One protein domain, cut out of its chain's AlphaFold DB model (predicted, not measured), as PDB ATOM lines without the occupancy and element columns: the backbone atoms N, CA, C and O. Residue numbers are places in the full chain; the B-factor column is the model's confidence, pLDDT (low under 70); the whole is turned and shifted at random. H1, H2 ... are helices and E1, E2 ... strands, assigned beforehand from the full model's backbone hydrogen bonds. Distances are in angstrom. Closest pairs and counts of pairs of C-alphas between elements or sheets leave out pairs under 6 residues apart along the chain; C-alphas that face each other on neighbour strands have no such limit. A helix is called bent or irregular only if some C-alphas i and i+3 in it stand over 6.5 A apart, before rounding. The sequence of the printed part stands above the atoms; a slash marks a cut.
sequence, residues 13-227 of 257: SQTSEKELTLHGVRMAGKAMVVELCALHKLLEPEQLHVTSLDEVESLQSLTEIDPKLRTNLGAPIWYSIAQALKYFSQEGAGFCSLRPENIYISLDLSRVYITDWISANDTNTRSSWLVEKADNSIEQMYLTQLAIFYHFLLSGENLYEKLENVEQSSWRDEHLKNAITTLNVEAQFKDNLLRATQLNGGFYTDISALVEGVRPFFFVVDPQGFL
ATOM      1  N   SER A  13      17.992  28.539   3.278       77.31
ATOM      2  CA  SER A  13      19.021  28.266   4.280       77.31
ATOM      3  C   SER A  13      20.421  28.526   3.749       77.31
ATOM      4  O   SER A  13      20.679  28.463   2.542       77.31
ATOM      5  N   GLN A  14      21.337  28.810   4.668       73.38
ATOM      6  CA  GLN A  14      22.756  28.929   4.378       73.38
ATOM      7  C   GLN A  14      23.488  27.689   4.897       73.38
ATOM      8  O   GLN A  14      23.399  27.358   6.080       73.38
ATOM      9  N   THR A  15      24.221  27.001   4.021       68.81
ATOM     10  CA  THR A  15      25.008  25.824   4.413       68.81
ATOM     11  C   THR A  15      26.200  26.219   5.290       68.81
ATOM     12  O   THR A  15      26.605  27.384   5.351       68.81
ATOM     13  N   SER A  16      26.835  25.231   5.928       60.62
ATOM     14  CA  SER A  16      28.106  25.415   6.648       60.62
ATOM     15  C   SER A  16      29.227  25.977   5.764       60.62
ATOM     16  O   SER A  16      30.135  26.637   6.262       60.62
ATOM     17  N   GLU A  17      29.140  25.763   4.450       65.00
ATOM     18  CA  GLU A  17      30.052  26.302   3.433       65.00
ATOM     19  C   GLU A  17      29.650  27.706   2.953       65.00
ATOM     20  O   GLU A  17      30.220  28.236   2.005       65.00
ATOM     21  N   LYS A  18      28.686  28.337   3.635       69.62
ATOM     22  CA  LYS A  18      28.112  29.651   3.323       69.62
ATOM     23  C   LYS A  18      27.341  29.712   2.003       69.62
ATOM     24  O   LYS A  18      27.004  30.821   1.573       69.62
ATOM     25  N   GLU A  19      27.009  28.572   1.403       76.81
ATOM     26  CA  GLU A  19      26.237  28.513   0.164       76.81
ATOM     27  C   GLU A  19      24.754  28.763   0.438       76.81
ATOM     28  O   GLU A  19      24.181  28.211   1.377       76.81
ATOM     29  N   LEU A  20      24.133  29.604  -0.391       84.25
ATOM     30  CA  LEU A  20      22.703  29.872  -0.327       84.25
ATOM     31  C   LEU A  20      21.932  28.729  -0.991       84.25
ATOM     32  O   LEU A  20      22.245  28.324  -2.119       84.25
ATOM     33  N   THR A  21      20.915  28.230  -0.298       86.12
ATOM     34  CA  THR A  21      20.035  27.171  -0.789       86.12
ATOM     35  C   THR A  21      18.572  27.563  -0.633       86.12
ATOM     36  O   THR A  21      18.199  28.207   0.347       86.12
ATOM     37  N   LEU A  22      17.753  27.135  -1.588       84.31
ATOM     38  CA  LEU A  22      16.297  27.221  -1.555       84.31
ATOM     39  C   LEU A  22      15.748  25.794  -1.620       84.31
ATOM     40  O   LEU A  22      16.092  25.056  -2.543       84.31
ATOM     41  N   HIS A  23      14.962  25.381  -0.625       84.19
ATOM     42  CA  HIS A  23      14.503  23.994  -0.445       84.19
ATOM     43  C   HIS A  23      15.648  22.968  -0.533       84.19
ATOM     44  O   HIS A  23      15.529  21.911  -1.149       84.19
ATOM     45  N   GLY A  24      16.811  23.314   0.031       79.94
ATOM     46  CA  GLY A  24      18.022  22.485  -0.008       79.94
ATOM     47  C   GLY A  24      18.748  22.454  -1.361       79.94
ATOM     48  O   GLY A  24      19.784  21.802  -1.482       79.94
ATOM     49  N   VAL A  25      18.265  23.177  -2.375       81.12
ATOM     50  CA  VAL A  25      18.920  23.280  -3.682       81.12
ATOM     51  C   VAL A  25      19.817  24.512  -3.724       81.12
ATOM     52  O   VAL A  25      19.366  25.635  -3.509       81.12
ATOM     53  N   ARG A  26      21.099  24.312  -4.045       86.00
ATOM     54  CA  ARG A  26      22.084  25.390  -4.227       86.00
ATOM     55  C   ARG A  26      21.631  26.392  -5.291       86.00
ATOM     56  O   ARG A  26      21.294  25.986  -6.404       86.00
ATOM     57  N   MET A  27      21.700  27.681  -4.953       86.69
ATOM     58  CA  MET A  27      21.276  28.789  -5.822       86.69
ATOM     59  C   MET A  27      22.388  29.358  -6.713       86.69
ATOM     60  O   MET A  27      22.094  30.048  -7.684       86.69
ATOM     61  N   ALA A  28      23.663  29.098  -6.409       85.12
ATOM     62  CA  ALA A  28      24.770  29.652  -7.193       85.12
ATOM     63  C   ALA A  28      24.677  29.227  -8.670       85.12
ATOM     64  O   ALA A  28      24.564  28.035  -8.962       85.12
ATOM     65  N   GLY A  29      24.736  30.201  -9.582       82.69
ATOM     66  CA  GLY A  29      24.604  29.973 -11.026       82.69
ATOM     67  C   GLY A  29      23.191  29.603 -11.493       82.69
ATOM     68  O   GLY A  29      23.027  29.205 -12.640       82.69
ATOM     69  N   LYS A  30      22.176  29.712 -10.627       90.38
ATOM     70  CA  LYS A  30      20.772  29.437 -10.949       90.38
ATOM     71  C   LYS A  30      19.913  30.682 -10.757       90.38
ATOM     72  O   LYS A  30      20.284  31.607 -10.035       90.38
ATOM     73  N   ALA A  31      18.744  30.671 -11.380       91.06
ATOM     74  CA  ALA A  31      17.705  31.651 -11.135       91.06
ATOM     75  C   ALA A  31      16.708  31.128 -10.099       91.06
ATOM     76  O   ALA A  31      16.332  29.954 -10.123       91.06
ATOM     77  N   MET A  32      16.243  32.016  -9.225       91.75
ATOM     78  CA  MET A  32      15.025  31.791  -8.456       91.75
ATOM     79  C   MET A  32      13.825  32.076  -9.346       91.75
ATOM     80  O   MET A  32      13.745  33.148  -9.944       91.75
ATOM     81  N   VAL A  33      12.894  31.136  -9.393       89.88
ATOM     82  CA  VAL A  33      11.643  31.261 -10.129       89.88
ATOM     83  C   VAL A  33      10.556  31.745  -9.183       89.88
ATOM     84  O   VAL A  33      10.344  31.180  -8.109       89.88
ATOM     85  N   VAL A  34       9.859  32.793  -9.605       88.50
ATOM     86  CA  VAL A  34       8.727  33.392  -8.906       88.50
ATOM     87  C   VAL A  34       7.533  33.360  -9.842       88.50
ATOM     88  O   VAL A  34       7.541  33.996 -10.896       88.50
ATOM     89  N   GLU A  35       6.497  32.618  -9.469       84.25
ATOM     90  CA  GLU A  35       5.235  32.639 -10.204       84.25
ATOM     91  C   GLU A  35       4.542  33.988 -10.011       84.25
ATOM     92  O   GLU A  35       4.433  34.495  -8.892       84.25
ATOM     93  N   LEU A  36       4.071  34.580 -11.107       82.25
ATOM     94  CA  LEU A  36       3.317  35.819 -11.045       82.25
ATOM     95  C   LEU A  36       1.929  35.539 -10.487       82.25
ATOM     96  O   LEU A  36       1.120  34.822 -11.079       82.25
ATOM     97  N   CYS A  37       1.629  36.140  -9.340       69.50
ATOM     98  CA  CYS A  37       0.307  36.021  -8.761       69.50
ATOM     99  C   CYS A  37      -0.704  36.829  -9.592       69.50
ATOM    100  O   CYS A  37      -0.656  38.056  -9.640       69.50
ATOM    101  N   ALA A  38      -1.667  36.140 -10.213       62.09
ATOM    102  CA  ALA A  38      -2.799  36.761 -10.915       62.09
ATOM    103  C   ALA A  38      -3.757  37.523  -9.969       62.09
ATOM    104  O   ALA A  38      -4.532  38.384 -10.394       62.09
ATOM    105  N   LEU A  39      -3.702  37.187  -8.677       60.81
ATOM    106  CA  LEU A  39      -4.503  37.743  -7.592       60.81
ATOM    107  C   LEU A  39      -3.578  38.185  -6.459       60.81
ATOM    108  O   LEU A  39      -2.526  37.587  -6.258       60.81
ATOM    109  N   HIS A  40      -4.001  39.175  -5.675       65.12
ATOM    110  CA  HIS A  40      -3.321  39.615  -4.452       65.12
ATOM    111  C   HIS A  40      -3.449  38.550  -3.335       65.12
ATOM    112  O   HIS A  40      -4.125  38.752  -2.327       65.12
ATOM    113  N   LYS A  41      -2.881  37.362  -3.573       70.50
ATOM    114  CA  LYS A  41      -2.809  36.222  -2.655       70.50
ATOM    115  C   LYS A  41      -1.373  36.098  -2.153       70.50
ATOM    116  O   LYS A  41      -0.424  36.338  -2.900       70.50
ATOM    117  N   LEU A  42      -1.233  35.680  -0.897       71.75
ATOM    118  CA  LEU A  42       0.068  35.339  -0.346       71.75
ATOM    119  C   LEU A  42       0.716  34.180  -1.120       71.75
ATOM    120  O   LEU A  42       0.039  33.199  -1.438       71.75
ATOM    121  N   LEU A  43       2.009  34.319  -1.417       76.06
ATOM    122  CA  LEU A  43       2.837  33.304  -2.061       76.06
ATOM    123  C   LEU A  43       3.137  32.197  -1.052       76.06
ATOM    124  O   LEU A  43       3.690  32.478   0.012       76.06
ATOM    125  N   GLU A  44       2.790  30.956  -1.378       78.62
ATOM    126  CA  GLU A  44       3.113  29.794  -0.547       78.62
ATOM    127  C   GLU A  44       4.588  29.397  -0.758       78.62
ATOM    128  O   GLU A  44       5.086  29.481  -1.886       78.62
ATOM    129  N   PRO A  45       5.328  28.993   0.290       74.75
ATOM    130  CA  PRO A  45       6.763  28.745   0.165       74.75
ATOM    131  C   PRO A  45       7.138  27.654  -0.845       74.75
ATOM    132  O   PRO A  45       8.196  27.719  -1.470       74.75
ATOM    133  N   GLU A  46       6.270  26.664  -1.039       75.62
ATOM    134  CA  GLU A  46       6.438  25.558  -1.984       75.62
ATOM    135  C   GLU A  46       6.422  26.021  -3.449       75.62
ATOM    136  O   GLU A  46       6.879  25.294  -4.330       75.62
ATOM    137  N   GLN A  47       5.921  27.229  -3.724       75.94
ATOM    138  CA  GLN A  47       5.906  27.810  -5.068       75.94
ATOM    139  C   GLN A  47       7.280  28.363  -5.478       75.94
ATOM    140  O   GLN A  47       7.557  28.522  -6.669       75.94
ATOM    141  N   LEU A  48       8.160  28.636  -4.509       81.62
ATOM    142  CA  LEU A  48       9.525  29.077  -4.772       81.62
ATOM    143  C   LEU A  48      10.397  27.888  -5.163       81.62
ATOM    144  O   LEU A  48      10.477  26.898  -4.446       81.62
ATOM    145  N   HIS A  49      11.102  28.004  -6.280       86.12
ATOM    146  CA  HIS A  49      12.051  26.989  -6.727       86.12
ATOM    147  C   HIS A  49      13.211  27.627  -7.491       86.12
ATOM    148  O   HIS A  49      13.181  28.812  -7.823       86.12
ATOM    149  N   VAL A  50      14.262  26.846  -7.746       87.94
ATOM    150  CA  VAL A  50      15.413  27.284  -8.545       87.94
ATOM    151  C   VAL A  50      15.566  26.450  -9.804       87.94
ATOM    152  O   VAL A  50      15.362  25.239  -9.780       87.94
ATOM    153  N   THR A  51      15.990  27.097 -10.885       89.31
ATOM    154  CA  THR A  51      16.253  26.462 -12.183       89.31
ATOM    155  C   THR A  51      17.480  27.082 -12.844       89.31
ATOM    156  O   THR A  51      17.844  28.219 -12.530       89.31
ATOM    157  N   SER A  52      18.134  26.360 -13.755       89.44
ATOM    158  CA  SER A  52      19.110  26.999 -14.643       89.44
ATOM    159  C   SER A  52      18.379  27.858 -15.676       89.44
ATOM    160  O   SER A  52      17.330  27.447 -16.171       89.44
ATOM    161  N   LEU A  53      18.921  29.029 -16.026       87.12
ATOM    162  CA  LEU A  53      18.358  29.840 -17.114       87.12
ATOM    163  C   LEU A  53      18.486  29.139 -18.472       87.12
ATOM    164  O   LEU A  53      17.583  29.255 -19.295       87.12
ATOM    165  N   ASP A  54      19.559  28.367 -18.675       86.94
ATOM    166  CA  ASP A  54      19.818  27.633 -19.924       86.94
ATOM    167  C   ASP A  54      18.772  26.540 -20.203       86.94
ATOM    168  O   ASP A  54      18.631  26.074 -21.331       86.94
ATOM    169  N   GLU A  55      18.038  26.116 -19.172       85.25
ATOM    170  CA  GLU A  55      16.989  25.095 -19.261       85.25
ATOM    171  C   GLU A  55      15.621  25.690 -19.648       85.25
ATOM    172  O   GLU A  55      14.660  24.944 -19.839       85.25
ATOM    173  N   VAL A  56      15.507  27.020 -19.769       84.44
ATOM    174  CA  VAL A  56      14.241  27.704 -20.057       84.44
ATOM    175  C   VAL A  56      14.220  28.206 -21.502       84.44
ATOM    176  O   VAL A  56      14.890  29.166 -21.865       84.44
ATOM    177  N   GLU A  57      13.384  27.585 -22.334       74.56
ATOM    178  CA  GLU A  57      13.348  27.815 -23.789       74.56
ATOM    179  C   GLU A  57      12.759  29.176 -24.221       74.56
ATOM    180  O   GLU A  57      12.770  29.515 -25.404       74.56
ATOM    181  N   SER A  58      12.173  29.957 -23.311       85.12
ATOM    182  CA  SER A  58      11.390  31.154 -23.658       85.12
ATOM    183  C   SER A  58      11.473  32.229 -22.581       85.12
ATOM    184  O   SER A  58      10.549  32.407 -21.783       85.12
ATOM    185  N   LEU A  59      12.591  32.952 -22.582       90.19
ATOM    186  CA  LEU A  59      12.881  34.050 -21.666       90.19
ATOM    187  C   LEU A  59      13.088  35.362 -22.414       90.19
ATOM    188  O   LEU A  59      13.631  35.390 -23.517       90.19
ATOM    189  N   GLN A  60      12.703  36.453 -21.765       91.44
ATOM    190  CA  GLN A  60      13.004  37.811 -22.188       91.44
ATOM    191  C   GLN A  60      13.565  38.594 -21.001       91.44
ATOM    192  O   GLN A  60      13.078  38.455 -19.876       91.44
ATOM    193  N   SER A  61      14.580  39.430 -21.237       91.81
ATOM    194  CA  SER A  61      15.069  40.352 -20.209       91.81
ATOM    195  C   SER A  61      13.998  41.388 -19.875       91.81
ATOM    196  O   SER A  61      13.335  41.926 -20.765       91.81
ATOM    197  N   LEU A  62      13.861  41.741 -18.597       91.69
ATOM    198  CA  LEU A  62      12.911  42.763 -18.171       91.69
ATOM    199  C   LEU A  62      13.216  44.148 -18.786       91.69
ATOM    200  O   LEU A  62      12.305  44.955 -18.982       91.69
ATOM    201  N   THR A  63      14.479  44.417 -19.136       91.12
ATOM    202  CA  THR A  63      14.902  45.643 -19.842       91.12
ATOM    203  C   THR A  63      14.393  45.732 -21.280       91.12
ATOM    204  O   THR A  63      14.292  46.832 -21.820       91.12
ATOM    205  N   GLU A  64      14.048  44.602 -21.893       90.69
ATOM    206  CA  GLU A  64      13.654  44.501 -23.301       90.69
ATOM    207  C   GLU A  64      12.133  44.491 -23.496       90.69
ATOM    208  O   GLU A  64      11.650  44.505 -24.631       90.69
ATOM    209  N   ILE A  65      11.361  44.457 -22.408       89.94
ATOM    210  CA  ILE A  65       9.899  44.437 -22.471       89.94
ATOM    211  C   ILE A  65       9.368  45.784 -22.971       89.94
ATOM    212  O   ILE A  65       9.837  46.854 -22.572       89.94
ATOM    213  N   ASP A  66       8.317  45.729 -23.796       90.56
ATOM    214  CA  ASP A  66       7.574  46.913 -24.225       90.56
ATOM    215  C   ASP A  66       7.153  47.791 -23.020       90.56
ATOM    216  O   ASP A  66       6.618  47.273 -22.034       90.56
ATOM    217  N   PRO A  67       7.326  49.127 -23.078       91.62
ATOM    218  CA  PRO A  67       7.014  50.011 -21.956       91.62
ATOM    219  C   PRO A  67       5.576  49.916 -21.432       91.62
ATOM    220  O   PRO A  67       5.361  50.010 -20.218       91.62
ATOM    221  N   LYS A  68       4.579  49.731 -22.311       88.69
ATOM    222  CA  LYS A  68       3.179  49.586 -21.883       88.69
ATOM    223  C   LYS A  68       2.989  48.262 -21.161       88.69
ATOM    224  O   LYS A  68       2.368  48.237 -20.101       88.69
ATOM    225  N   LEU A  69       3.547  47.184 -21.710       88.75
ATOM    226  CA  LEU A  69       3.480  45.865 -21.089       88.75
ATOM    227  C   LEU A  69       4.175  45.854 -19.721       88.75
ATOM    228  O   LEU A  69       3.579  45.408 -18.745       88.75
ATOM    229  N   ARG A  70       5.375  46.434 -19.616       91.69
ATOM    230  CA  ARG A  70       6.107  46.577 -18.348       91.69
ATOM    231  C   ARG A  70       5.290  47.332 -17.297       91.69
ATOM    232  O   ARG A  70       5.206  46.888 -16.158       91.69
ATOM    233  N   THR A  71       4.648  48.435 -17.685       88.75
ATOM    234  CA  THR A  71       3.806  49.230 -16.774       88.75
ATOM    235  C   THR A  71       2.602  48.420 -16.286       88.75
ATOM    236  O   THR A  71       2.309  48.409 -15.092       88.75
ATOM    237  N   ASN A  72       1.940  47.689 -17.189       85.62
ATOM    238  CA  ASN A  72       0.791  46.839 -16.861       85.62
ATOM    239  C   ASN A  72       1.169  45.673 -15.932       85.62
ATOM    240  O   ASN A  72       0.403  45.324 -15.037       85.62
ATOM    241  N   LEU A  73       2.356  45.095 -16.124       87.19
ATOM    242  CA  LEU A  73       2.889  44.013 -15.294       87.19
ATOM    243  C   LEU A  73       3.596  44.508 -14.027       87.19
ATOM    244  O   LEU A  73       3.970  43.695 -13.186       87.19
ATOM    245  N   GLY A  74       3.765  45.822 -13.861       89.19
ATOM    246  CA  GLY A  74       4.582  46.396 -12.796       89.19
ATOM    247  C   GLY A  74       4.127  45.977 -11.400       89.19
ATOM    248  O   GLY A  74       4.924  45.460 -10.624       89.19
ATOM    249  N   ALA A  75       2.841  46.137 -11.078       86.81
ATOM    250  CA  ALA A  75       2.320  45.717  -9.775       86.81
ATOM    251  C   ALA A  75       2.400  44.187  -9.557       86.81
ATOM    252  O   ALA A  75       2.945  43.794  -8.526       86.81
ATOM    253  N   PRO A  76       1.964  43.323 -10.502       87.00
ATOM    254  CA  PRO A  76       2.130  41.870 -10.388       87.00
ATOM    255  C   PRO A  76       3.575  41.405 -10.180       87.00
ATOM    256  O   PRO A  76       3.837  40.621  -9.266       87.00
ATOM    257  N   ILE A  77       4.516  41.897 -10.994       91.38
ATOM    258  CA  ILE A  77       5.939  41.539 -10.901       91.38
ATOM    259  C   ILE A  77       6.489  41.988  -9.553       91.38
ATOM    260  O   ILE A  77       7.041  41.181  -8.810       91.38
ATOM    261  N   TRP A  78       6.303  43.265  -9.213       92.88
ATOM    262  CA  TRP A  78       6.819  43.829  -7.973       92.88
ATOM    263  C   TRP A  78       6.297  43.082  -6.747       92.88
ATOM    264  O   TRP A  78       7.078  42.708  -5.876       92.88
ATOM    265  N   TYR A  79       4.989  42.825  -6.701       90.19
ATOM    266  CA  TYR A  79       4.342  42.154  -5.579       90.19
ATOM    267  C   TYR A  79       4.851  40.723  -5.415       90.19
ATOM    268  O   TYR A  79       5.216  40.325  -4.312       90.19
ATOM    269  N   SER A  80       4.933  39.969  -6.513       88.81
ATOM    270  CA  SER A  80       5.388  38.575  -6.479       88.81
ATOM    271  C   SER A  80       6.851  38.483  -6.027       88.81
ATOM    272  O   SER A  80       7.181  37.658  -5.175       88.81
ATOM    273  N   ILE A  81       7.716  39.384  -6.510       93.50
ATOM    274  CA  ILE A  81       9.111  39.474  -6.055       93.50
ATOM    275  C   ILE A  81       9.178  39.857  -4.572       93.50
ATOM    276  O   ILE A  81       9.867  39.187  -3.810       93.50
ATOM    277  N   ALA A  82       8.458  40.893  -4.134       92.19
ATOM    278  CA  ALA A  82       8.471  41.331  -2.738       92.19
ATOM    279  C   ALA A  82       8.069  40.200  -1.778       92.19
ATOM    280  O   ALA A  82       8.707  39.999  -0.744       92.19
ATOM    281  N   GLN A  83       7.064  39.408  -2.155       88.62
ATOM    282  CA  GLN A  83       6.663  38.229  -1.395       88.62
ATOM    283  C   GLN A  83       7.742  37.148  -1.344       88.62
ATOM    284  O   GLN A  83       7.979  36.588  -0.277       88.62
ATOM    285  N   ALA A  84       8.424  36.876  -2.458       89.31
ATOM    286  CA  ALA A  84       9.530  35.928  -2.469       89.31
ATOM    287  C   ALA A  84      10.663  36.377  -1.530       89.31
ATOM    288  O   ALA A  84      11.161  35.591  -0.727       89.31
ATOM    289  N   LEU A  85      11.021  37.664  -1.567       91.50
ATOM    290  CA  LEU A  85      12.104  38.230  -0.757       91.50
ATOM    291  C   LEU A  85      11.812  38.244   0.743       91.50
ATOM    292  O   LEU A  85      12.749  38.201   1.543       91.50
ATOM    293  N   LYS A  86      10.535  38.245   1.140       89.12
ATOM    294  CA  LYS A  86      10.134  38.109   2.545       89.12
ATOM    295  C   LYS A  86      10.754  36.866   3.191       89.12
ATOM    296  O   LYS A  86      11.237  36.960   4.315       89.12
ATOM    297  N   TYR A  87      10.801  35.740   2.478       84.81
ATOM    298  CA  TYR A  87      11.374  34.493   2.993       84.81
ATOM    299  C   TYR A  87      12.889  34.592   3.217       84.81
ATOM    300  O   TYR A  87      13.394  34.151   4.244       84.81
ATOM    301  N   PHE A  88      13.615  35.243   2.305       86.06
ATOM    302  CA  PHE A  88      15.060  35.475   2.446       86.06
ATOM    303  C   PHE A  88      15.375  36.453   3.582       86.06
ATOM    304  O   PHE A  88      16.329  36.257   4.334       86.06
ATOM    305  N   SER A  89      14.548  37.492   3.721       87.56
ATOM    306  CA  SER A  89      14.638  38.479   4.797       87.56
ATOM    307  C   SER A  89      14.457  37.840   6.179       87.56
ATOM    308  O   SER A  89      15.284  38.049   7.064       87.56
ATOM    309  N   GLN A  90      13.419  37.011   6.348       85.50
ATOM    310  CA  GLN A  90      13.108  36.335   7.615       85.50
ATOM    311  C   GLN A  90      14.232  35.410   8.087       85.50
ATOM    312  O   GLN A  90      14.538  35.368   9.277       85.50
ATOM    313  N   GLU A  91      14.863  34.704   7.155       81.62
ATOM    314  CA  GLU A  91      15.979  33.801   7.440       81.62
ATOM    315  C   GLU A  91      17.321  34.538   7.575       81.62
ATOM    316  O   GLU A  91      18.332  33.933   7.935       81.62
ATOM    317  N   GLY A  92      17.364  35.840   7.263       77.25
ATOM    318  CA  GLY A  92      18.606  36.611   7.208       77.25
ATOM    319  C   GLY A  92      19.622  36.009   6.232       77.25
ATOM    320  O   GLY A  92      20.832  36.106   6.446       77.25
ATOM    321  N   ALA A  93      19.136  35.345   5.183       74.19
ATOM    322  CA  ALA A  93      19.935  34.482   4.332       74.19
ATOM    323  C   ALA A  93      19.952  35.010   2.899       74.19
ATOM    324  O   ALA A  93      18.942  35.010   2.205       74.19
ATOM    325  N   GLY A  94      21.143  35.395   2.445       79.94
ATOM    326  CA  GLY A  94      21.381  35.779   1.059       79.94
ATOM    327  C   GLY A  94      20.705  37.078   0.625       79.94
ATOM    328  O   GLY A  94      19.817  37.627   1.273       79.94
ATOM    329  N   PHE A  95      21.178  37.587  -0.500       82.69
ATOM    330  CA  PHE A  95      20.731  38.825  -1.103       82.69
ATOM    331  C   PHE A  95      20.880  38.735  -2.622       82.69
ATOM    332  O   PHE A  95      21.866  38.188  -3.099       82.69
ATOM    333  N   CYS A  96      19.941  39.282  -3.387       86.19
ATOM    334  CA  CYS A  96      20.094  39.470  -4.831       86.19
ATOM    335  C   CYS A  96      20.042  40.953  -5.180       86.19
ATOM    336  O   CYS A  96      19.311  41.724  -4.546       86.19
ATOM    337  N   SER A  97      20.791  41.356  -6.207       84.88
ATOM    338  CA  SER A  97      20.657  42.705  -6.744       84.88
ATOM    339  C   SER A  97      19.436  42.765  -7.665       84.88
ATOM    340  O   SER A  97      19.458  42.175  -8.745       84.88
ATOM    341  N   LEU A  98      18.374  43.480  -7.262       89.56
ATOM    342  CA  LEU A  98      17.148  43.675  -8.064       89.56
ATOM    343  C   LEU A  98      17.361  44.693  -9.195       89.56
ATOM    344  O   LEU A  98      16.572  45.624  -9.389       89.56
ATOM    345  N   ARG A  99      18.465  44.543  -9.918       90.12
ATOM    346  CA  ARG A  99      18.751  45.306 -11.121       90.12
ATOM    347  C   ARG A  99      17.930  44.732 -12.278       90.12
ATOM    348  O   ARG A  99      17.793  43.510 -12.362       90.12
ATOM    349  N   PRO A 100      17.386  45.573 -13.173       89.81
ATOM    350  CA  PRO A 100      16.617  45.098 -14.319       89.81
ATOM    351  C   PRO A 100      17.345  44.049 -15.171       89.81
ATOM    352  O   PRO A 100      16.698  43.133 -15.663       89.81
ATOM    353  N   GLU A 101      18.671  44.151 -15.309       90.38
ATOM    354  CA  GLU A 101      19.504  43.183 -16.039       90.38
ATOM    355  C   GLU A 101      19.563  41.781 -15.408       90.38
ATOM    356  O   GLU A 101      19.834  40.812 -16.111       90.38
ATOM    357  N   ASN A 102      19.263  41.653 -14.112       92.12
ATOM    358  CA  ASN A 102      19.282  40.379 -13.390       92.12
ATOM    359  C   ASN A 102      17.904  39.700 -13.346       92.12
ATOM    360  O   ASN A 102      17.753  38.651 -12.705       92.12
ATOM    361  N   ILE A 103      16.892  40.304 -13.976       94.56
ATOM    362  CA  ILE A 103      15.499  39.870 -13.911       94.56
ATOM    363  C   ILE A 103      15.007  39.536 -15.315       94.56
ATOM    364  O   ILE A 103      14.988  40.376 -16.214       94.56
ATOM    365  N   TYR A 104      14.533  38.306 -15.475       94.38
ATOM    366  CA  TYR A 104      13.952  37.810 -16.715       94.38
ATOM    367  C   TYR A 104      12.491  37.451 -16.492       94.38
ATOM    368  O   TYR A 104      12.084  37.096 -15.385       94.38
ATOM    369  N   ILE A 105      11.696  37.515 -17.550       92.50
ATOM    370  CA  ILE A 105      10.308  37.064 -17.554       92.50
ATOM    371  C   ILE A 105      10.144  35.964 -18.599       92.50
ATOM    372  O   ILE A 105      10.813  35.975 -19.635       92.50
ATOM    373  N   SER A 106       9.249  35.018 -18.348       90.69
ATOM    374  CA  SER A 106       8.835  34.080 -19.387       90.69
ATOM    375  C   SER A 106       7.971  34.771 -20.448       90.69
ATOM    376  O   SER A 106       7.223  35.701 -20.146       90.69
ATOM    377  N   LEU A 107       8.040  34.311 -21.701       86.44
ATOM    378  CA  LEU A 107       7.253  34.895 -22.804       86.44
ATOM    379  C   LEU A 107       5.733  34.752 -22.617       86.44
ATOM    380  O   LEU A 107       4.965  35.568 -23.123       86.44
ATOM    381  N   ASP A 108       5.297  33.734 -21.875       85.00
ATOM    382  CA  ASP A 108       3.903  33.541 -21.473       85.00
ATOM    383  C   ASP A 108       3.495  34.426 -20.281       85.00
ATOM    384  O   ASP A 108       2.362  34.336 -19.826       85.00
ATOM    385  N   LEU A 109       4.391  35.279 -19.770       85.44
ATOM    386  CA  LEU A 109       4.136  36.241 -18.693       85.44
ATOM    387  C   LEU A 109       3.602  35.597 -17.406       85.44
ATOM    388  O   LEU A 109       2.839  36.220 -16.668       85.44
ATOM    389  N   SER A 110       3.984  34.348 -17.137       84.06
ATOM    390  CA  SER A 110       3.546  33.603 -15.955       84.06
ATOM    391  C   SER A 110       4.594  33.572 -14.843       84.06
ATOM    392  O   SER A 110       4.243  33.388 -13.677       84.06
ATOM    393  N   ARG A 111       5.879  33.750 -15.173       88.81
ATOM    394  CA  ARG A 111       6.994  33.574 -14.235       88.81
ATOM    395  C   ARG A 111       8.065  34.634 -14.409       88.81
ATOM    396  O   ARG A 111       8.369  35.060 -15.521       88.81
ATOM    397  N   VAL A 112       8.679  34.992 -13.290       92.56
ATOM    398  CA  VAL A 112       9.853  35.855 -13.213       92.56
ATOM    399  C   VAL A 112      11.030  35.058 -12.671       92.56
ATOM    400  O   VAL A 112      10.880  34.249 -11.761       92.56
ATOM    401  N   TYR A 113      12.202  35.305 -13.235       93.94
ATOM    402  CA  TYR A 113      13.445  34.628 -12.909       93.94
ATOM    403  C   TYR A 113      14.427  35.674 -12.396       93.94
ATOM    404  O   TYR A 113      14.763  36.613 -13.116       93.94
ATOM    405  N   ILE A 114      14.865  35.522 -11.149       94.25
ATOM    406  CA  ILE A 114      15.806  36.437 -10.499       94.25
ATOM    407  C   ILE A 114      17.155  35.743 -10.387       94.25
ATOM    408  O   ILE A 114      17.239  34.637  -9.846       94.25
ATOM    409  N   THR A 115      18.202  36.395 -10.875       92.25
ATOM    410  CA  THR A 115      19.583  35.895 -10.859       92.25
ATOM    411  C   THR A 115      20.476  36.701  -9.917       92.25
ATOM    412  O   THR A 115      19.983  37.523  -9.147       92.25
ATOM    413  N   ASP A 116      21.786  36.431  -9.958       87.94
ATOM    414  CA  ASP A 116      22.811  37.156  -9.198       87.94
ATOM    415  C   ASP A 116      22.578  37.115  -7.677       87.94
ATOM    416  O   ASP A 116      22.552  38.123  -6.966       87.94
ATOM    417  N   TRP A 117      22.345  35.898  -7.180       87.31
ATOM    418  CA  TRP A 117      22.191  35.625  -5.757       87.31
ATOM    419  C   TRP A 117      23.546  35.545  -5.071       87.31
ATOM    420  O   TRP A 117      24.399  34.721  -5.409       87.31
ATOM    421  N   ILE A 118      23.693  36.359  -4.039       81.44
ATOM    422  CA  ILE A 118      24.895  36.499  -3.238       81.44
ATOM    423  C   ILE A 118      24.588  36.038  -1.817       81.44
ATOM    424  O   ILE A 118      23.490  36.204  -1.288       81.44
ATOM    425  N   SER A 119      25.574  35.428  -1.175       79.81
ATOM    426  CA  SER A 119      25.471  35.040   0.227       79.81
ATOM    427  C   SER A 119      25.544  36.271   1.137       79.81
ATOM    428  O   SER A 119      26.361  37.159   0.908       79.81
ATOM    429  N   ALA A 120      24.780  36.296   2.232       76.06
ATOM    430  CA  ALA A 120      24.847  37.375   3.231       76.06
ATOM    431  C   ALA A 120      26.254  37.549   3.844       76.06
ATOM    432  O   ALA A 120      26.618  38.613   4.341       76.06
ATOM    433  N   ASN A 121      27.061  36.486   3.796       73.31
ATOM    434  CA  ASN A 121      28.421  36.460   4.322       73.31
ATOM    435  C   ASN A 121      29.495  36.839   3.292       73.31
ATOM    436  O   ASN A 121      30.680  36.781   3.633       73.31
ATOM    437  N   ASP A 122      29.117  37.180   2.059       74.56
ATOM    438  CA  ASP A 122      30.069  37.647   1.056       74.56
ATOM    439  C   ASP A 122      30.625  39.023   1.461       74.56
ATOM    440  O   ASP A 122      29.898  39.933   1.858       74.56
ATOM    441  N   THR A 123      31.947  39.164   1.430       64.88
ATOM    442  CA  THR A 123      32.635  40.408   1.779       64.88
ATOM    443  C   THR A 123      32.648  41.410   0.631       64.88
ATOM    444  O   THR A 123      32.767  42.604   0.893       64.88
ATOM    445  N   ASN A 124      32.500  40.956  -0.617       65.75
ATOM    446  CA  ASN A 124      32.560  41.819  -1.799       65.75
ATOM    447  C   ASN A 124      31.338  42.745  -1.913       65.75
ATOM    448  O   ASN A 124      31.428  43.827  -2.483       65.75
ATOM    449  N   THR A 125      30.204  42.360  -1.327       63.47
ATOM    450  CA  THR A 125      28.977  43.172  -1.288       63.47
ATOM    451  C   THR A 125      29.019  44.285  -0.245       63.47
ATOM    452  O   THR A 125      28.300  45.278  -0.388       63.47
ATOM    453  N   ARG A 126      29.886  44.174   0.773       58.22
ATOM    454  CA  ARG A 126      29.944  45.107   1.916       58.22
ATOM    455  C   ARG A 126      30.405  46.520   1.565       58.22
ATOM    456  O   ARG A 126      30.208  47.423   2.365       58.22
ATOM    457  N   SER A 127      31.010  46.711   0.396       53.53
ATOM    458  CA  SER A 127      31.463  48.014  -0.102       53.53
ATOM    459  C   SER A 127      30.449  48.715  -1.013       53.53
ATOM    460  O   SER A 127      30.776  49.740  -1.605       53.53
ATOM    461  N   SER A 128      29.236  48.173  -1.176       76.19
ATOM    462  CA  SER A 128      28.196  48.846  -1.958       76.19
ATOM    463  C   SER A 128      27.472  49.902  -1.122       76.19
ATOM    464  O   SER A 128      27.170  49.693   0.056       76.19
ATOM    465  N   TRP A 129      27.106  51.016  -1.754       84.50
ATOM    466  CA  TRP A 129      26.329  52.070  -1.100       84.50
ATOM    467  C   TRP A 129      24.991  51.598  -0.528       84.50
ATOM    468  O   TRP A 129      24.465  52.179   0.421       84.50
ATOM    469  N   LEU A 130      24.422  50.559  -1.135       85.81
ATOM    470  CA  LEU A 130      23.174  49.967  -0.699       85.81
ATOM    471  C   LEU A 130      23.337  49.294   0.669       85.81
ATOM    472  O   LEU A 130      22.450  49.423   1.507       85.81
ATOM    473  N   VAL A 131      24.469  48.619   0.906       82.62
ATOM    474  CA  VAL A 131      24.774  48.009   2.210       82.62
ATOM    475  C   VAL A 131      24.965  49.079   3.278       82.62
ATOM    476  O   VAL A 131      24.414  48.940   4.368       82.62
ATOM    477  N   GLU A 132      25.679  50.163   2.956       81.44
ATOM    478  CA  GLU A 132      25.856  51.303   3.867       81.44
ATOM    479  C   GLU A 132      24.509  51.926   4.249       81.44
ATOM    480  O   GLU A 132      24.226  52.116   5.430       81.44
ATOM    481  N   LYS A 133      23.645  52.191   3.259       83.56
ATOM    482  CA  LYS A 133      22.304  52.746   3.493       83.56
ATOM    483  C   LYS A 133      21.419  51.810   4.316       83.56
ATOM    484  O   LYS A 133      20.568  52.276   5.067       83.56
ATOM    485  N   ALA A 134      21.588  50.504   4.153       83.19
ATOM    486  CA  ALA A 134      20.771  49.507   4.824       83.19
ATOM    487  C   ALA A 134      21.275  49.104   6.218       83.19
ATOM    488  O   ALA A 134      20.651  48.247   6.841       83.19
ATOM    489  N   ASP A 135      22.389  49.670   6.695       81.94
ATOM    490  CA  ASP A 135      23.032  49.308   7.967       81.94
ATOM    491  C   ASP A 135      23.202  47.782   8.138       81.94
ATOM    492  O   ASP A 135      22.910  47.194   9.178       81.94
ATOM    493  N   ASN A 136      23.628  47.105   7.064       77.94
ATOM    494  CA  ASN A 136      23.769  45.642   6.980       77.94
ATOM    495  C   ASN A 136      22.479  44.817   7.207       77.94
ATOM    496  O   ASN A 136      22.556  43.594   7.338       77.94
ATOM    497  N   SER A 137      21.294  45.434   7.224       87.62
ATOM    498  CA  SER A 137      20.018  44.714   7.282       87.62
ATOM    499  C   SER A 137      19.585  44.252   5.889       87.62
ATOM    500  O   SER A 137      19.281  45.069   5.021       87.62
ATOM    501  N   ILE A 138      19.495  42.934   5.685       87.75
ATOM    502  CA  ILE A 138      19.031  42.331   4.421       87.75
ATOM    503  C   ILE A 138      17.620  42.807   4.069       87.75
ATOM    504  O   ILE A 138      17.354  43.142   2.914       87.75
ATOM    505  N   GLU A 139      16.728  42.905   5.059       90.06
ATOM    506  CA  GLU A 139      15.377  43.422   4.845       90.06
ATOM    507  C   GLU A 139      15.413  44.849   4.300       90.06
ATOM    508  O   GLU A 139      14.773  45.160   3.297       90.06
ATOM    509  N   GLN A 140      16.218  45.712   4.922       89.75
ATOM    510  CA  GLN A 140      16.335  47.109   4.526       89.75
ATOM    511  C   GLN A 140      16.991  47.265   3.148       89.75
ATOM    512  O   GLN A 140      16.611  48.160   2.380       89.75
ATOM    513  N   MET A 141      17.934  46.380   2.802       90.75
ATOM    514  CA  MET A 141      18.477  46.295   1.448       90.75
ATOM    515  C   MET A 141      17.344  45.973   0.467       90.75
ATOM    516  O   MET A 141      17.130  46.734  -0.473       90.75
ATOM    517  N   TYR A 142      16.557  44.919   0.707       92.62
ATOM    518  CA  TYR A 142      15.429  44.561  -0.159       92.62
ATOM    519  C   TYR A 142      14.375  45.660  -0.266       92.62
ATOM    520  O   TYR A 142      13.942  45.955  -1.374       92.62
ATOM    521  N   LEU A 143      13.997  46.316   0.828       92.88
ATOM    522  CA  LEU A 143      13.035  47.421   0.819       92.88
ATOM    523  C   LEU A 143      13.504  48.587  -0.057       92.88
ATOM    524  O   LEU A 143      12.742  49.109  -0.874       92.88
ATOM    525  N   THR A 144      14.780  48.955   0.069       91.88
ATOM    526  CA  THR A 144      15.380  50.016  -0.747       91.88
ATOM    527  C   THR A 144      15.384  49.625  -2.222       91.88
ATOM    528  O   THR A 144      14.958  50.397  -3.081       91.88
ATOM    529  N   GLN A 145      15.800  48.394  -2.513       93.25
ATOM    530  CA  GLN A 145      15.812  47.861  -3.868       93.25
ATOM    531  C   GLN A 145      14.423  47.742  -4.486       93.25
ATOM    532  O   GLN A 145      14.256  48.049  -5.661       93.25
ATOM    533  N   LEU A 146      13.419  47.325  -3.715       94.31
ATOM    534  CA  LEU A 146      12.034  47.214  -4.160       94.31
ATOM    535  C   LEU A 146      11.472  48.583  -4.545       94.31
ATOM    536  O   LEU A 146      10.749  48.677  -5.535       94.31
ATOM    537  N   ALA A 147      11.819  49.651  -3.822       93.00
ATOM    538  CA  ALA A 147      11.400  51.002  -4.189       93.00
ATOM    539  C   ALA A 147      12.029  51.467  -5.514       93.00
ATOM    540  O   ALA A 147      11.332  51.985  -6.390       93.00
ATOM    541  N   ILE A 148      13.330  51.220  -5.686       93.44
ATOM    542  CA  ILE A 148      14.071  51.512  -6.922       93.44
ATOM    543  C   ILE A 148      13.509  50.701  -8.096       93.44
ATOM    544  O   ILE A 148      13.266  51.229  -9.182       93.44
ATOM    545  N   PHE A 149      13.254  49.417  -7.866       94.75
ATOM    546  CA  PHE A 149      12.737  48.496  -8.863       94.75
ATOM    547  C   PHE A 149      11.318  48.866  -9.310       94.75
ATOM    548  O   PHE A 149      11.022  48.868 -10.504       94.75
ATOM    549  N   TYR A 150      10.449  49.262  -8.376       93.25
ATOM    550  CA  TYR A 150       9.111  49.740  -8.718       93.25
ATOM    551  C   TYR A 150       9.151  50.988  -9.602       93.25
ATOM    552  O   TYR A 150       8.383  51.103 -10.559       93.25
ATOM    553  N   HIS A 151      10.086  51.904  -9.324       93.56
ATOM    554  CA  HIS A 151      10.292  53.064 -10.180       93.56
ATOM    555  C   HIS A 151      10.660  52.658 -11.604       93.56
ATOM    556  O   HIS A 151      10.071  53.182 -12.553       93.56
ATOM    557  N   PHE A 152      11.578  51.705 -11.770       94.31
ATOM    558  CA  PHE A 152      11.931  51.179 -13.086       94.31
ATOM    559  C   PHE A 152      10.728  50.543 -13.800       94.31
ATOM    560  O   PHE A 152      10.500  50.823 -14.974       94.31
ATOM    561  N   LEU A 153       9.909  49.744 -13.110       93.81
ATOM    562  CA  LEU A 153       8.739  49.108 -13.724       93.81
ATOM    563  C   LEU A 153       7.768  50.133 -14.332       93.81
ATOM    564  O   LEU A 153       7.266  49.929 -15.439       93.81
ATOM    565  N   LEU A 154       7.561  51.268 -13.662       91.88
ATOM    566  CA  LEU A 154       6.655  52.318 -14.135       91.88
ATOM    567  C   LEU A 154       7.296  53.277 -15.149       91.88
ATOM    568  O   LEU A 154       6.674  53.624 -16.150       91.88
ATOM    569  N   SER A 155       8.532  53.716 -14.914       91.06
ATOM    570  CA  SER A 155       9.193  54.749 -15.731       91.06
ATOM    571  C   SER A 155      10.061  54.184 -16.861       91.06
ATOM    572  O   SER A 155      10.239  54.827 -17.891       91.06
ATOM    573  N   GLY A 156      10.593  52.974 -16.689       90.50
ATOM    574  CA  GLY A 156      11.646  52.385 -17.522       90.50
ATOM    575  C   GLY A 156      13.049  52.894 -17.218       90.50
ATOM    576  O   GLY A 156      14.005  52.451 -17.846       90.50
ATOM    577  N   GLU A 157      13.196  53.816 -16.270       90.25
ATOM    578  CA  GLU A 157      14.484  54.377 -15.894       90.25
ATOM    579  C   GLU A 157      15.177  53.492 -14.854       90.25
ATOM    580  O   GLU A 157      14.655  53.278 -13.755       90.25
ATOM    581  N   ASN A 158      16.376  53.005 -15.187       88.62
ATOM    582  CA  ASN A 158      17.233  52.299 -14.241       88.62
ATOM    583  C   ASN A 158      17.948  53.308 -13.328       88.62
ATOM    584  O   ASN A 158      18.885  53.995 -13.735       88.62
ATOM    585  N   LEU A 159      17.489  53.407 -12.082       88.56
ATOM    586  CA  LEU A 159      18.067  54.314 -11.092       88.56
ATOM    587  C   LEU A 159      19.331  53.759 -10.421       88.56
ATOM    588  O   LEU A 159      20.059  54.550  -9.829       88.56
ATOM    589  N   TYR A 160      19.623  52.452 -10.505       85.19
ATOM    590  CA  TYR A 160      20.811  51.885  -9.851       85.19
ATOM    591  C   TYR A 160      22.094  52.528 -10.363       85.19
ATOM    592  O   TYR A 160      22.864  53.045  -9.561       85.19
ATOM    593  N   GLU A 161      22.281  52.571 -11.684       79.06
ATOM    594  CA  GLU A 161      23.466  53.180 -12.300       79.06
ATOM    595  C   GLU A 161      23.590  54.665 -11.952       79.06
ATOM    596  O   GLU A 161      24.682  55.172 -11.694       79.06
ATOM    597  N   LYS A 162      22.463  55.384 -11.916       83.94
ATOM    598  CA  LYS A 162      22.461  56.808 -11.576       83.94
ATOM    599  C   LYS A 162      22.877  57.032 -10.130       83.94
ATOM    600  O   LYS A 162      23.699  57.902  -9.878       83.94
ATOM    601  N   LEU A 163      22.331  56.256  -9.197       86.62
ATOM    602  CA  LEU A 163      22.617  56.394  -7.770       86.62
ATOM    603  C   LEU A 163      24.022  55.901  -7.413       86.62
ATOM    604  O   LEU A 163      24.668  56.503  -6.565       86.62
ATOM    605  N   GLU A 164      24.518  54.856  -8.074       83.25
ATOM    606  CA  GLU A 164      25.860  54.307  -7.848       83.25
ATOM    607  C   GLU A 164      26.970  55.320  -8.170       83.25
ATOM    608  O   GLU A 164      27.982  55.364  -7.475       83.25
ATOM    609  N   ASN A 165      26.744  56.198  -9.150       82.31
ATOM    610  CA  ASN A 165      27.702  57.228  -9.566       82.31
ATOM    611  C   ASN A 165      27.645  58.530  -8.744       82.31
ATOM    612  O   ASN A 165      28.425  59.449  -8.996       82.31
ATOM    613  N   VAL A 166      26.727  58.659  -7.782       84.69
ATOM    614  CA  VAL A 166      26.602  59.881  -6.974       84.69
ATOM    615  C   VAL A 166      27.475  59.768  -5.726       84.69
ATOM    616  O   VAL A 166      27.200  58.989  -4.816       84.69
ATOM    617  N   GLU A 167      28.507  60.606  -5.649       79.25
ATOM    618  CA  GLU A 167      29.497  60.577  -4.564       79.25
ATOM    619  C   GLU A 167      28.867  60.863  -3.187       79.25
ATOM    620  O   GLU A 167      29.103  60.147  -2.211       79.25
ATOM    621  N   GLN A 168      28.003  61.879  -3.095       84.69
ATOM    622  CA  GLN A 168      27.401  62.301  -1.827       84.69
ATOM    623  C   GLN A 168      26.131  61.505  -1.501       84.69
ATOM    624  O   GLN A 168      25.199  61.423  -2.302       84.69
ATOM    625  N   SER A 169      26.062  60.928  -0.299       83.06
ATOM    626  CA  SER A 169      24.893  60.161   0.164       83.06
ATOM    627  C   SER A 169      23.620  61.007   0.253       83.06
ATOM    628  O   SER A 169      22.555  60.554  -0.152       83.06
ATOM    629  N   SER A 170      23.728  62.266   0.685       85.50
ATOM    630  CA  SER A 170      22.595  63.200   0.753       85.50
ATOM    631  C   SER A 170      21.955  63.459  -0.612       85.50
ATOM    632  O   SER A 170      20.733  63.520  -0.721       85.50
ATOM    633  N   TRP A 171      22.764  63.572  -1.667       87.94
ATOM    634  CA  TRP A 171      22.265  63.747  -3.029       87.94
ATOM    635  C   TRP A 171      21.612  62.470  -3.553       87.94
ATOM    636  O   TRP A 171      20.571  62.548  -4.201       87.94
ATOM    637  N   ARG A 172      22.159  61.288  -3.230       90.50
ATOM    638  CA  ARG A 172      21.504  60.001  -3.538       90.50
ATOM    639  C   ARG A 172      20.110  59.926  -2.926       90.50
ATOM    640  O   ARG A 172      19.159  59.572  -3.620       90.50
ATOM    641  N   ASP A 173      19.988  60.302  -1.659       90.31
ATOM    642  CA  ASP A 173      18.712  60.322  -0.947       90.31
ATOM    643  C   ASP A 173      17.722  61.316  -1.563       90.31
ATOM    644  O   ASP A 173      16.545  60.995  -1.723       90.31
ATOM    645  N   GLU A 174      18.185  62.497  -1.974       91.25
ATOM    646  CA  GLU A 174      17.352  63.483  -2.664       91.25
ATOM    647  C   GLU A 174      16.876  62.982  -4.036       91.25
ATOM    648  O   GLU A 174      15.692  63.093  -4.358       91.25
ATOM    649  N   HIS A 175      17.761  62.365  -4.824       91.81
ATOM    650  CA  HIS A 175      17.407  61.761  -6.109       91.81
ATOM    651  C   HIS A 175      16.377  60.640  -5.948       91.81
ATOM    652  O   HIS A 175      15.372  60.625  -6.662       91.81
ATOM    653  N   LEU A 176      16.587  59.735  -4.986       92.44
ATOM    654  CA  LEU A 176      15.658  58.644  -4.700       92.44
ATOM    655  C   LEU A 176      14.308  59.171  -4.195       92.44
ATOM    656  O   LEU A 176      13.255  58.716  -4.646       92.44
ATOM    657  N   LYS A 177      14.319  60.177  -3.313       94.12
ATOM    658  CA  LYS A 177      13.101  60.836  -2.827       94.12
ATOM    659  C   LYS A 177      12.318  61.453  -3.978       94.12
ATOM    660  O   LYS A 177      11.121  61.198  -4.103       94.12
ATOM    661  N   ASN A 178      12.990  62.219  -4.834       94.00
ATOM    662  CA  ASN A 178      12.370  62.852  -5.992       94.00
ATOM    663  C   ASN A 178      11.748  61.802  -6.918       94.00
ATOM    664  O   ASN A 178      10.562  61.910  -7.226       94.00
ATOM    665  N   ALA A 179      12.490  60.744  -7.253       93.56
ATOM    666  CA  ALA A 179      11.998  59.639  -8.068       93.56
ATOM    667  C   ALA A 179      10.724  58.989  -7.497       93.56
ATOM    668  O   ALA A 179       9.765  58.764  -8.227       93.56
ATOM    669  N   ILE A 180      10.661  58.737  -6.185       93.44
ATOM    670  CA  ILE A 180       9.458  58.173  -5.549       93.44
ATOM    671  C   ILE A 180       8.289  59.166  -5.604       93.44
ATOM    672  O   ILE A 180       7.151  58.792  -5.903       93.44
ATOM    673  N   THR A 181       8.544  60.448  -5.333       92.81
ATOM    674  CA  THR A 181       7.481  61.465  -5.298       92.81
ATOM    675  C   THR A 181       6.855  61.740  -6.666       92.81
ATOM    676  O   THR A 181       5.664  62.066  -6.726       92.81
ATOM    677  N   THR A 182       7.602  61.556  -7.758       92.25
ATOM    678  CA  THR A 182       7.121  61.770  -9.132       92.25
ATOM    679  C   THR A 182       6.363  60.580  -9.722       92.25
ATOM    680  O   THR A 182       5.717  60.744 -10.756       92.25
ATOM    681  N   LEU A 183       6.363  59.411  -9.065       90.50
ATOM    682  CA  LEU A 183       5.621  58.239  -9.540       90.50
ATOM    683  C   LEU A 183       4.132  58.542  -9.737       90.50
ATOM    684  O   LEU A 183       3.503  59.218  -8.923       90.50
ATOM    685  N   ASN A 184       3.524  57.990 -10.781       88.38
ATOM    686  CA  ASN A 184       2.083  58.121 -10.998       88.38
ATOM    687  C   ASN A 184       1.300  57.047 -10.220       88.38
ATOM    688  O   ASN A 184       0.665  56.175 -10.805       88.38
ATOM    689  N   VAL A 185       1.395  57.097  -8.891       86.75
ATOM    690  CA  VAL A 185       0.701  56.201  -7.950       86.75
ATOM    691  C   VAL A 185       0.104  56.999  -6.793       86.75
ATOM    692  O   VAL A 185       0.354  58.199  -6.651       86.75
ATOM    693  N   GLU A 186      -0.700  56.353  -5.952       87.50
ATOM    694  CA  GLU A 186      -1.313  57.017  -4.803       87.50
ATOM    695  C   GLU A 186      -0.311  57.588  -3.817       87.50
ATOM    696  O   GLU A 186       0.730  56.997  -3.535       87.50
ATOM    697  N   ALA A 187      -0.714  58.693  -3.192       88.69
ATOM    698  CA  ALA A 187       0.048  59.333  -2.130       88.69
ATOM    699  C   ALA A 187       0.387  58.369  -0.980       88.69
ATOM    700  O   ALA A 187       1.515  58.387  -0.501       88.69
ATOM    701  N   GLN A 188      -0.543  57.493  -0.580       87.62
ATOM    702  CA  GLN A 188      -0.296  56.520   0.489       87.62
ATOM    703  C   GLN A 188       0.798  55.513   0.114       87.62
ATOM    704  O   GLN A 188       1.670  55.224   0.926       87.62
ATOM    705  N   PHE A 189       0.800  55.014  -1.125       87.38
ATOM    706  CA  PHE A 189       1.836  54.080  -1.556       87.38
ATOM    707  C   PHE A 189       3.198  54.769  -1.697       87.38
ATOM    708  O   PHE A 189       4.210  54.209  -1.283       87.38
ATOM    709  N   LYS A 190       3.236  56.024  -2.172       91.06
ATOM    710  CA  LYS A 190       4.464  56.840  -2.140       91.06
ATOM    711  C   LYS A 190       5.000  56.997  -0.722       91.06
ATOM    712  O   LYS A 190       6.199  56.859  -0.516       91.06
ATOM    713  N   ASP A 191       4.125  57.262   0.244       89.31
ATOM    714  CA  ASP A 191       4.509  57.388   1.651       89.31
ATOM    715  C   ASP A 191       5.133  56.087   2.178       89.31
ATOM    716  O   ASP A 191       6.190  56.119   2.806       89.31
ATOM    717  N   ASN A 192       4.547  54.937   1.831       89.38
ATOM    718  CA  ASN A 192       5.096  53.624   2.173       89.38
ATOM    719  C   ASN A 192       6.468  53.377   1.522       89.38
ATOM    720  O   ASN A 192       7.385  52.919   2.200       89.38
ATOM    721  N   LEU A 193       6.654  53.741   0.247       91.31
ATOM    722  CA  LEU A 193       7.952  53.654  -0.440       91.31
ATOM    723  C   LEU A 193       9.011  54.581   0.189       91.31
ATOM    724  O   LEU A 193      10.178  54.206   0.323       91.31
ATOM    725  N   LEU A 194       8.619  55.783   0.618       91.88
ATOM    726  CA  LEU A 194       9.510  56.705   1.327       91.88
ATOM    727  C   LEU A 194       9.888  56.177   2.718       91.88
ATOM    728  O   LEU A 194      11.020  56.374   3.153       91.88
ATOM    729  N   ARG A 195       8.983  55.480   3.416       89.94
ATOM    730  CA  ARG A 195       9.307  54.782   4.675       89.94
ATOM    731  C   ARG A 195      10.236  53.592   4.436       89.94
ATOM    732  O   ARG A 195      11.230  53.465   5.141       89.94
ATOM    733  N   ALA A 196       9.978  52.796   3.396       89.06
ATOM    734  CA  ALA A 196      10.818  51.668   2.977       89.06
ATOM    735  C   ALA A 196      12.261  52.077   2.670       89.06
ATOM    736  O   ALA A 196      13.180  51.303   2.901       89.06
ATOM    737  N   THR A 197      12.474  53.305   2.203       89.56
ATOM    738  CA  THR A 197      13.800  53.862   1.884       89.56
ATOM    739  C   THR A 197      14.380  54.762   2.982       89.56
ATOM    740  O   THR A 197      15.462  55.323   2.792       89.56
ATOM    741  N   GLN A 198      13.685  54.898   4.120       87.75
ATOM    742  CA  GLN A 198      14.032  55.775   5.251       87.75
ATOM    743  C   GLN A 198      14.110  57.275   4.910       87.75
ATOM    744  O   GLN A 198      14.779  58.055   5.582       87.75
ATOM    745  N   LEU A 199      13.388  57.717   3.883       87.38
ATOM    746  CA  LEU A 199      13.397  59.105   3.397       87.38
ATOM    747  C   LEU A 199      12.250  59.963   3.954       87.38
ATOM    748  O   LEU A 199      12.108  61.135   3.585       87.38
ATOM    749  N   ASN A 200      11.431  59.388   4.840       80.38
ATOM    750  CA  ASN A 200      10.256  60.034   5.432       80.38
ATOM    751  C   ASN A 200      10.419  60.436   6.911       80.38
ATOM    752  O   ASN A 200       9.434  60.722   7.581       80.38
ATOM    753  N   GLY A 201      11.642  60.416   7.457       66.50
ATOM    754  CA  GLY A 201      11.903  60.832   8.845       66.50
ATOM    755  C   GLY A 201      11.161  60.025   9.925       66.50
ATOM    756  O   GLY A 201      11.025  60.505  11.049       66.50
ATOM    757  N   GLY A 202      10.654  58.833   9.586       62.84
ATOM    758  CA  GLY A 202       9.868  57.955  10.457       62.84
ATOM    759  C   GLY A 202      10.534  56.601  10.722       62.84
ATOM    760  O   GLY A 202      11.656  56.350  10.289       62.84
ATOM    761  N   PHE A 203       9.822  55.734  11.446       61.19
ATOM    762  CA  PHE A 203      10.255  54.377  11.795       61.19
ATOM    763  C   PHE A 203      10.331  53.445  10.573       61.19
ATOM    764  O   PHE A 203       9.632  53.653   9.578       61.19
ATOM    765  N   TYR A 204      11.163  52.407  10.693       67.44
ATOM    766  CA  TYR A 204      11.296  51.306   9.739       67.44
ATOM    767  C   TYR A 204       9.927  50.703   9.378       67.44
ATOM    768  O   TYR A 204       9.055  50.566  10.236       67.44
ATOM    769  N   THR A 205       9.756  50.329   8.111       82.88
ATOM    770  CA  THR A 205       8.681  49.431   7.660       82.88
ATOM    771  C   THR A 205       9.294  48.071   7.366       82.88
ATOM    772  O   THR A 205      10.464  48.013   7.004       82.88
ATOM    773  N   ASP A 206       8.522  47.000   7.497       87.81
ATOM    774  CA  ASP A 206       8.925  45.666   7.049       87.81
ATOM    775  C   ASP A 206       8.359  45.366   5.649       87.81
ATOM    776  O   ASP A 206       7.535  46.124   5.111       87.81
ATOM    777  N   ILE A 207       8.814  44.266   5.034       89.25
ATOM    778  CA  ILE A 207       8.339  43.854   3.701       89.25
ATOM    779  C   ILE A 207       6.832  43.561   3.713       89.25
ATOM    780  O   ILE A 207       6.152  43.858   2.733       89.25
ATOM    781  N   SER A 208       6.283  43.024   4.806       86.19
ATOM    782  CA  SER A 208       4.857  42.668   4.877       86.19
ATOM    783  C   SER A 208       3.972  43.914   4.824       86.19
ATOM    784  O   SER A 208       3.061  43.980   4.005       86.19
ATOM    785  N   ALA A 209       4.297  44.934   5.617       85.00
ATOM    786  CA  ALA A 209       3.601  46.212   5.633       85.00
ATOM    787  C   ALA A 209       3.715  46.950   4.287       85.00
ATOM    788  O   ALA A 209       2.756  47.579   3.835       85.00
ATOM    789  N   LEU A 210       4.865  46.849   3.607       87.00
ATOM    790  CA  LEU A 210       5.029  47.436   2.276       87.00
ATOM    791  C   LEU A 210       4.144  46.736   1.231       87.00
ATOM    792  O   LEU A 210       3.518  47.406   0.408       87.00
ATOM    793  N   VAL A 211       4.072  45.404   1.286       85.62
ATOM    794  CA  VAL A 211       3.258  44.557   0.401       85.62
ATOM    795  C   VAL A 211       1.758  44.811   0.597       85.62
ATOM    796  O   VAL A 211       1.038  44.956  -0.390       85.62
ATOM    797  N   GLU A 212       1.294  44.948   1.843       80.25
ATOM    798  CA  GLU A 212      -0.096  45.314   2.175       80.25
ATOM    799  C   GLU A 212      -0.481  46.714   1.672       80.25
ATOM    800  O   GLU A 212      -1.649  46.996   1.405       80.25
ATOM    801  N   GLY A 213       0.505  47.599   1.518       72.31
ATOM    802  CA  GLY A 213       0.316  48.942   0.985       72.31
ATOM    803  C   GLY A 213       0.024  49.002  -0.518       72.31
ATOM    804  O   GLY A 213      -0.352  50.068  -1.011       72.31
ATOM    805  N   VAL A 214       0.212  47.903  -1.254       74.44
ATOM    806  CA  VAL A 214      -0.062  47.841  -2.693       74.44
ATOM    807  C   VAL A 214      -1.552  47.638  -2.923       74.44
ATOM    808  O   VAL A 214      -2.150  46.702  -2.396       74.44
ATOM    809  N   ARG A 215      -2.157  48.476  -3.772       69.31
ATOM    810  CA  ARG A 215      -3.551  48.274  -4.177       69.31
ATOM    811  C   ARG A 215      -3.758  46.871  -4.759       69.31
ATOM    812  O   ARG A 215      -2.939  46.432  -5.570       69.31
ATOM    813  N   PRO A 216      -4.885  46.208  -4.440       67.19
ATOM    814  CA  PRO A 216      -5.260  44.978  -5.111       67.19
ATOM    815  C   PRO A 216      -5.254  45.187  -6.624       67.19
ATOM    816  O   PRO A 216      -5.843  46.138  -7.141       67.19
ATOM    817  N   PHE A 217      -4.579  44.290  -7.323       69.50
ATOM    818  CA  PHE A 217      -4.547  44.249  -8.772       69.50
ATOM    819  C   PHE A 217      -5.140  42.923  -9.238       69.50
ATOM    820  O   PHE A 217      -5.147  41.927  -8.512       69.50
ATOM    821  N   PHE A 218      -5.651  42.934 -10.461       56.94
ATOM    822  CA  PHE A 218      -6.099  41.740 -11.152       56.94
ATOM    823  C   PHE A 218      -5.368  41.686 -12.481       56.94
ATOM    824  O   PHE A 218      -5.453  42.620 -13.279       56.94
ATOM    825  N   PHE A 219      -4.628  40.605 -12.687       63.38
ATOM    826  CA  PHE A 219      -3.914  40.358 -13.923       63.38
ATOM    827  C   PHE A 219      -4.365  39.014 -14.480       63.38
ATOM    828  O   PHE A 219      -4.290  37.992 -13.804       63.38
ATOM    829  N   VAL A 220      -4.839  39.026 -15.721       57.62
ATOM    830  CA  VAL A 220      -5.043  37.812 -16.505       57.62
ATOM    831  C   VAL A 220      -3.907  37.784 -17.505       57.62
ATOM    832  O   VAL A 220      -3.780  38.715 -18.302       57.62
ATOM    833  N   VAL A 221      -3.086  36.736 -17.448       56.81
ATOM    834  CA  VAL A 221      -2.176  36.402 -18.544       56.81
ATOM    835  C   VAL A 221      -3.052  36.249 -19.774       56.81
ATOM    836  O   VAL A 221      -3.830  35.300 -19.842       56.81
ATOM    837  N   ASP A 222      -2.991  37.205 -20.696       48.12
ATOM    838  CA  ASP A 222      -3.696  37.073 -21.961       48.12
ATOM    839  C   ASP A 222      -2.958  35.969 -22.726       48.12
ATOM    840  O   ASP A 222      -1.788  36.161 -23.082       48.12
ATOM    841  N   PRO A 223      -3.543  34.770 -22.886       45.22
ATOM    842  CA  PRO A 223      -2.813  33.674 -23.483       45.22
ATOM    843  C   PRO A 223      -2.553  34.047 -24.939       45.22
ATOM    844  O   PRO A 223      -3.482  34.091 -25.752       45.22
ATOM    845  N   GLN A 224      -1.292  34.315 -25.285       42.25
ATOM    846  CA  GLN A 224      -0.897  34.493 -26.677       42.25
ATOM    847  C   GLN A 224      -1.217  33.188 -27.422       42.25
ATOM    848  O   GLN A 224      -0.485  32.209 -27.335       42.25
ATOM    849  N   GLY A 225      -2.366  33.152 -28.104       41.91
ATOM    850  CA  GLY A 225      -2.814  32.009 -28.904       41.91
ATOM    851  C   GLY A 225      -4.138  31.346 -28.506       41.91
ATOM    852  O   GLY A 225      -4.641  30.560 -29.306       41.91
ATOM    853  N   PHE A 226      -4.775  31.669 -27.369       38.62
ATOM    854  CA  PHE A 226      -6.115  31.131 -27.049       38.62
ATOM    855  C   PHE A 226      -7.243  32.071 -27.507       38.62
ATOM    856  O   PHE A 226      -7.946  32.722 -26.736       38.62
ATOM    857  N   LEU A 227      -7.405  32.094 -28.831       44.84
ATOM    858  CA  LEU A 227      -8.578  32.538 -29.592       44.84
ATOM    859  C   LEU A 227      -9.913  31.974 -29.014       44.84
ATOM    860  O   LEU A 227      -9.949  30.958 -28.320       44.84
TER     861      LEU A 227
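Overview. This is residues 13 to 227 of the 257 residues of an uncharacterized protein of Piscirickettsiaceae bacterium (UniProt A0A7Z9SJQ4). Two long helices, H1 and H4, run side by side in opposite directions through the middle; a small, strongly twisted sheet of five strands covers part of H1, and the shorter helices H3, H5, H6 and H7 pack on H4. H8 packs on H1 and H7, and a tail, residues 213 to 227, has no named element. The printed part has 215 residues, with E1 to E4, H1, E5, E6 and then H2 to H8 along the chain; the sheet order is E3, E2, E6, E5, E4, all antiparallel, and the class is mixed. It is compact, with a radius of gyration of the C-alphas of 16.7 A and spans of 51 by 45 by 29 A.

Arrangement. E1, residues 20 to 22, pairs with no named strand. E2, residues 31 to 35, and E3, residues 49 to 51, form a hairpin, with N 33 and O 49 2.8 A apart. E4, residues 59 to 61, is an edge strand beside E5, residues 103 to 106, with N 60 and O 105 2.9 A apart. E5 and E6, residues 111 to 114, form a hairpin, with N 113 and O 104 2.8 A apart; between E6 and E2, N 34 and O 112 are 2.8 A apart. H1, residues 67 to 90, is on one face of the sheet at a height of 9.3 A, making two layers, a sheet and a helix. H2, residues 124 to 127, touches no helix. The hub is H4, residues 138 to 155; it touches H1 at a shallow tilt of 5 degrees, opposite ways, closest at the C-alphas of Thr 71 and Leu 154, 5.0 A. H4 also touches H3, residues 129 to 133, H5, residues 159 to 164, H6, residues 169 to 182, and H7, residues 187 to 196; its closest C-alphas to H7 are Leu 143 and Ala 196, 5.3 A. H8, residues 207 to 212, touches H1, closest at the C-alphas of Lys 86 and Ile 207, 6.1 A. Every O i to N i+4 pair is within hydrogen-bond range in H3 to H8, and 16 of 20 are in H1; H2 is too short for one.

Along the chain. E1 begins at C-alpha 20 (22.703, 29.872, -0.327). H1 is 33.1 A long, H4 25.6 A, H6 20.1 A and E2 12.5 A. H1 is irregular, C-alphas 72 and 75 being 7.3 A apart, and H2 only just, C-alphas 124 and 127 being 6.52 A apart. H8 ends at C-alpha 212 (-0.096, 45.314, 2.175).

Size, cuts and confidence. The C-alphas of Gln 168 and Leu 227, the two farthest apart, are 54.3 A apart. The printed part has no cut; the links E2 to E3 and H1 to E5 are long. The mean pLDDT of the printed part is 83.0, with residues 15 to 18, 37 to 40, 123 to 127, 201 to 204 and 215 to 227 under 70.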